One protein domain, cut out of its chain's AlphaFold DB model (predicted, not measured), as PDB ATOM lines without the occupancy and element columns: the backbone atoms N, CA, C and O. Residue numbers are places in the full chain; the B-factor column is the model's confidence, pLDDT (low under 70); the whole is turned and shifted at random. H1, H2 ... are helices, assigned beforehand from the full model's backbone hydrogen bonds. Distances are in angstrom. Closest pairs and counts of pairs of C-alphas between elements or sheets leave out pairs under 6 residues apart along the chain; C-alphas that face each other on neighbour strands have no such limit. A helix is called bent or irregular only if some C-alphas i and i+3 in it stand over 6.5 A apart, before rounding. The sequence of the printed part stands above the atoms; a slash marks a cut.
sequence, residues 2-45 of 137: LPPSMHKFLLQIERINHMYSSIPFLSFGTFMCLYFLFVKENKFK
ATOM      1  N   LEU A   2      21.587  53.669  41.773       70.06
ATOM      2  CA  LEU A   2      22.078  54.272  40.529       70.06
ATOM      3  C   LEU A   2      20.922  54.451  39.524       70.06
ATOM      4  O   LEU A   2      20.006  53.629  39.506       70.06
ATOM      5  N   PRO A   3      20.947  55.498  38.681       85.31
ATOM      6  CA  PRO A   3      19.952  55.694  37.632       85.31
ATOM      7  C   PRO A   3      19.851  54.471  36.697       85.31
ATOM      8  O   PRO A   3      20.879  53.868  36.375       85.31
ATOM      9  N   PRO A   4      18.658  54.128  36.175       79.56
ATOM     10  CA  PRO A   4      18.473  52.984  35.269       79.56
ATOM     11  C   PRO A   4      19.347  53.043  34.005       79.56
ATOM     12  O   PRO A   4      19.786  52.017  33.487       79.56
ATOM     13  N   SER A   5      19.650  54.253  33.525       80.56
ATOM     14  CA  SER A   5      20.577  54.487  32.415       80.56
ATOM     15  C   SER A   5      22.006  54.053  32.754       80.56
ATOM     16  O   SER A   5      22.654  53.401  31.937       80.56
ATOM     17  N   MET A   6      22.477  54.340  33.971       78.69
ATOM     18  CA  MET A   6      23.814  53.950  34.425       78.69
ATOM     19  C   MET A   6      23.946  52.434  34.569       78.69
ATOM     20  O   MET A   6      24.993  51.891  34.234       78.69
ATOM     21  N   HIS A   7      22.877  51.736  34.965       82.06
ATOM     22  CA  HIS A   7      22.863  50.269  34.987       82.06
ATOM     23  C   HIS A   7      23.065  49.654  33.597       82.06
ATOM     24  O   HIS A   7      23.815  48.691  33.452       82.06
ATOM     25  N   LYS A   8      22.442  50.230  32.562       83.81
ATOM     26  CA  LYS A   8      22.599  49.748  31.182       83.81
ATOM     27  C   LYS A   8      24.028  49.948  30.669       83.81
ATOM     28  O   LYS A   8      24.571  49.045  30.037       83.81
ATOM     29  N   PHE A   9      24.640  51.093  30.975       84.69
ATOM     30  CA  PHE A   9      26.045  51.357  30.648       84.69
ATOM     31  C   PHE A   9      26.998  50.419  31.392       84.69
ATOM     32  O   PHE A   9      27.898  49.858  30.772       84.69
ATOM     33  N   LEU A  10      26.774  50.193  32.690       84.12
ATOM     34  CA  LEU A  10      27.568  49.260  33.495       84.12
ATOM     35  C   LEU A  10      27.554  47.848  32.905       84.12
ATOM     36  O   LEU A  10      28.616  47.274  32.695       84.12
ATOM     37  N   LEU A  11      26.374  47.337  32.544       84.88
ATOM     38  CA  LEU A  11      26.229  46.020  31.915       84.88
ATOM     39  C   LEU A  11      26.937  45.927  30.557       84.88
ATOM     40  O   LEU A  11      27.496  44.887  30.209       84.88
ATOM     41  N   GLN A  12      26.919  47.002  29.765       86.19
ATOM     42  CA  GLN A  12      27.640  47.037  28.492       86.19
ATOM     43  C   GLN A  12      29.156  47.001  28.701       86.19
ATOM     44  O   GLN A  12      29.839  46.224  28.036       86.19
ATOM     45  N   ILE A  13      29.672  47.800  29.639       84.25
ATOM     46  CA  ILE A  13      31.099  47.830  29.982       84.25
ATOM     47  C   ILE A  13      31.540  46.474  30.535       84.25
ATOM     48  O   ILE A  13      32.572  45.955  30.122       84.25
ATOM     49  N   GLU A  14      30.740  45.866  31.410       84.31
ATOM     50  CA  GLU A  14      31.008  44.543  31.973       84.31
ATOM     51  C   GLU A  14      31.085  43.475  30.880       84.31
ATOM     52  O   GLU A  14      32.037  42.698  30.835       84.31
ATOM     53  N   ARG A  15      30.142  43.481  29.930       86.62
ATOM     54  CA  ARG A  15      30.148  42.545  28.801       86.62
ATOM     55  C   ARG A  15      31.384  42.724  27.912       86.62
ATOM     56  O   ARG A  15      31.964  41.729  27.476       86.62
ATOM     57  N   ILE A  16      31.799  43.966  27.649       84.12
ATOM     58  CA  ILE A  16      33.031  44.259  26.898       84.12
ATOM     59  C   ILE A  16      34.253  43.764  27.674       84.12
ATOM     60  O   ILE A  16      35.113  43.103  27.096       84.12
ATOM     61  N   ASN A  17      34.317  44.029  28.979       81.50
ATOM     62  CA  ASN A  17      35.432  43.618  29.823       81.50
ATOM     63  C   ASN A  17      35.539  42.088  29.924       81.50
ATOM     64  O   ASN A  17      36.632  41.531  29.848       81.50
ATOM     65  N   HIS A  18      34.404  41.393  30.011       82.88
ATOM     66  CA  HIS A  18      34.355  39.935  29.996       82.88
ATOM     67  C   HIS A  18      34.856  39.368  28.661       82.88
ATOM     68  O   HIS A  18      35.671  38.450  28.653       82.88
ATOM     69  N   MET A  19      34.427  39.934  27.525       83.44
ATOM     70  CA  MET A  19      34.965  39.549  26.213       83.44
ATOM     71  C   MET A  19      36.474  39.804  26.128       83.44
ATOM     72  O   MET A  19      37.222  38.933  25.691       83.44
ATOM     73  N   TYR A  20      36.932  40.957  26.606       79.38
ATOM     74  CA  TYR A  20      38.344  41.322  26.583       79.38
ATOM     75  C   TYR A  20      39.210  40.401  27.453       79.38
ATOM     76  O   TYR A  20      40.286  39.987  27.037       79.38
ATOM     77  N   SER A  21      38.711  40.033  28.635       76.75
ATOM     78  CA  SER A  21      39.396  39.153  29.588       76.75
ATOM     79  C   SER A  21      39.334  37.675  29.193       76.75
ATOM     80  O   SER A  21      40.168  36.889  29.634       76.75
ATOM     81  N   SER A  22      38.361  37.285  28.361       84.00
ATOM     82  CA  SER A  22      38.199  35.899  27.906       84.00
ATOM     83  C   SER A  22      39.297  35.436  26.946       84.00
ATOM     84  O   SER A  22      39.571  34.240  26.861       84.00
ATOM     85  N   ILE A  23      39.945  36.369  26.240       81.12
ATOM     86  CA  ILE A  23      41.036  36.058  25.320       81.12
ATOM     87  C   ILE A  23      42.366  36.309  26.045       81.12
ATOM     88  O   ILE A  23      42.707  37.464  26.322       81.12
ATOM     89  N   PRO A  24      43.156  35.259  26.341       72.88
ATOM     90  CA  PRO A  24      44.455  35.437  26.973       72.88
ATOM     91  C   PRO A  24      45.360  36.289  26.076       72.88
ATOM     92  O   PRO A  24      45.411  36.099  24.862       72.88
ATOM     93  N   PHE A  25      46.076  37.243  26.677       74.00
ATOM     94  CA  PHE A  25      46.999  38.167  25.997       74.00
ATOM     95  C   PHE A  25      46.374  39.137  24.980       74.00
ATOM     96  O   PHE A  25      47.115  39.821  24.272       74.00
ATOM     97  N   LEU A  26      45.046  39.285  24.922       77.38
ATOM     98  CA  LEU A  26      44.418  40.271  24.032       77.38
ATOM     99  C   LEU A  26      44.905  41.697  24.315       77.38
ATOM    100  O   LEU A  26      45.106  42.468  23.382       77.38
ATOM    101  N   SER A  27      45.180  42.009  25.583       72.56
ATOM    102  CA  SER A  27      45.796  43.269  26.003       72.56
ATOM    103  C   SER A  27      47.187  43.504  25.435       72.56
ATOM    104  O   SER A  27      47.544  44.634  25.113       72.56
ATOM    105  N   PHE A  28      47.965  42.440  25.263       76.94
ATOM    106  CA  PHE A  28      49.257  42.515  24.602       76.94
ATOM    107  C   PHE A  28      49.095  42.681  23.087       76.94
ATOM    108  O   PHE A  28      49.836  43.436  22.467       76.94
ATOM    109  N   GLY A  29      48.097  42.023  22.491       81.12
ATOM    110  CA  GLY A  29      47.758  42.177  21.076       81.12
ATOM    111  C   GLY A  29      47.301  43.595  20.724       81.12
ATOM    112  O   GLY A  29      47.783  44.166  19.749       81.12
ATOM    113  N   THR A  30      46.425  44.195  21.533       78.56
ATOM    114  CA  THR A  30      45.995  45.591  21.361       78.56
ATOM    115  C   THR A  30      47.156  46.558  21.571       78.56
ATOM    116  O   THR A  30      47.348  47.445  20.744       78.56
ATOM    117  N   PHE A  31      47.984  46.340  22.599       76.81
ATOM    118  CA  PHE A  31      49.218  47.097  22.821       76.81
ATOM    119  C   PHE A  31      50.154  47.038  21.607       76.81
ATOM    120  O   PHE A  31      50.574  48.076  21.098       76.81
ATOM    121  N   MET A  32      50.448  45.834  21.104       76.88
ATOM    122  CA  MET A  32      51.327  45.644  19.951       76.88
ATOM    123  C   MET A  32      50.740  46.270  18.692       76.88
ATOM    124  O   MET A  32      51.448  46.977  17.987       76.88
ATOM    125  N   CYS A  33      49.451  46.070  18.421       80.38
ATOM    126  CA  CYS A  33      48.780  46.678  17.275       80.38
ATOM    127  C   CYS A  33      48.942  48.205  17.279       80.38
ATOM    128  O   CYS A  33      49.388  48.783  16.289       80.38
ATOM    129  N   LEU A  34      48.668  48.846  18.418       73.75
ATOM    130  CA  LEU A  34      48.826  50.289  18.570       73.75
ATOM    131  C   LEU A  34      50.292  50.727  18.417       73.75
ATOM    132  O   LEU A  34      50.567  51.671  17.680       73.75
ATOM    133  N   TYR A  35      51.237  50.004  19.022       71.94
ATOM    134  CA  TYR A  35      52.668  50.279  18.881       71.94
ATOM    135  C   TYR A  35      53.134  50.196  17.419       71.94
ATOM    136  O   TYR A  35      53.827  51.082  16.921       71.94
ATOM    137  N   PHE A  36      52.744  49.149  16.692       73.12
ATOM    138  CA  PHE A  36      53.110  49.002  15.285       73.12
ATOM    139  C   PHE A  36      52.507  50.113  14.418       73.12
ATOM    140  O   PHE A  36      53.195  50.623  13.534       73.12
ATOM    141  N   LEU A  37      51.264  50.509  14.706       70.44
ATOM    142  CA  LEU A  37      50.522  51.510  13.944       70.44
ATOM    143  C   LEU A  37      51.048  52.934  14.169       70.44
ATOM    144  O   LEU A  37      51.174  53.695  13.213       70.44
ATOM    145  N   PHE A  38      51.373  53.293  15.413       64.19
ATOM    146  CA  PHE A  38      51.765  54.661  15.774       64.19
ATOM    147  C   PHE A  38      53.275  54.871  15.947       64.19
ATOM    148  O   PHE A  38      53.734  56.011  15.855       64.19
ATOM    149  N   VAL A  39      54.053  53.817  16.219       62.25
ATOM    150  CA  VAL A  39      55.476  53.934  16.594       62.25
ATOM    151  C   VAL A  39      56.409  53.314  15.560       62.25
ATOM    152  O   VAL A  39      57.372  53.962  15.155       62.25
ATOM    153  N   LYS A  40      56.167  52.064  15.141       61.22
ATOM    154  CA  LYS A  40      57.164  51.299  14.368       61.22
ATOM    155  C   LYS A  40      57.197  51.656  12.886       61.22
ATOM    156  O   LYS A  40      58.276  51.801  12.313       61.22
ATOM    157  N   GLU A  41      56.040  51.779  12.240       52.09
ATOM    158  CA  GLU A  41      56.000  52.198  10.843       52.09
ATOM    159  C   GLU A  41      55.942  53.724  10.763       52.09
ATOM    160  O   GLU A  41      54.877  54.331  10.816       52.09
ATOM    161  N   ASN A  42      57.095  54.360  10.530       51.91
ATOM    162  CA  ASN A  42      57.225  55.788  10.191       51.91
ATOM    163  C   ASN A  42      56.560  56.154   8.832       51.91
ATOM    164  O   ASN A  42      56.955  57.116   8.177       51.91
ATOM    165  N   LYS A  43      55.597  55.346   8.359       50.88
ATOM    166  CA  LYS A  43      54.854  55.531   7.106       50.88
ATOM    167  C   LYS A  43      53.878  56.698   7.203       50.88
ATOM    168  O   LYS A  43      53.685  57.419   6.230       50.88
ATOM    169  N   PHE A  44      53.304  56.911   8.380       52.94
ATOM    170  CA  PHE A  44      52.511  58.090   8.680       52.94
ATOM    171  C   PHE A  44      53.422  59.061   9.423       52.94
ATOM    172  O   PHE A  44      53.879  58.755  10.523       52.94
ATOM    173  N   LYS A  45      53.733  60.219   8.828       57.47
ATOM    174  CA  LYS A  45      54.484  61.310   9.476       57.47
ATOM    175  C   LYS A  45      53.651  61.926  10.614       57.47
ATOM    176  O   LYS A  45      53.243  63.081  10.533       57.47
TER     177      LYS A  45
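Overview. This is residues 2 to 45 of the 137 residues of the protein "Apicoplast import protein Tic20, putative (TIC20)" of Plasmodium ovale wallikeri (UniProt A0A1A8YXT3). Two helices, H1 and then the shorter H2, meet near their ends at a corner and make an open V or L, with their far ends well apart. A tight link forms the corner, and a short tail, residues 41 to 45, follows the far end of H2. The printed part has 44 residues with two named helices, in the order H1, H2, and no named strand; the class is all helix. The whole is extended, with a radius of gyration of the C-alphas of 16.0 A, and flat, with spans of 46 by 26 by 10 A.

Along the chain. H1 holds residues 4 to 22 and is 27.1 A long from first to last C-alpha; it begins at C-alpha 4 at (18.473, 52.984, 35.269) and ends at C-alpha 22 at (38.199, 35.899, 27.906). H2 holds residues 26 to 40 and is 19.4 A long, ending at C-alpha 40 at (57.164, 51.299, 14.368). H2 is irregular, but only just: C-alphas 37 and 40 are 6.7 A apart.

Arrangement. The link from H1 to H2 is tight, with 3 residues between them. H1 and H2 are close but not clearly touching, with 2 pairs of C-alphas within 8 A; the closest C-alphas are those of Tyr 20 and Leu 26, 6.7 A apart. Their lines stand about perpendicular, at 84 degrees, where the line of H2 is a rough one. Their centres are 23.5 A apart. In H1 every O i to N i+4 pair is within hydrogen-bond range; in H2 10 of 11 are.

Size, cuts and confidence. The two C-alphas farthest apart are those of Leu 2 and Lys 43, at 46.8 A. Residues 2 to 31 and 33 to 39 stand free. The printed part has no cut and no long link. The mean pLDDT of the printed part is 75.4, and residues 38 to 45 are under 70.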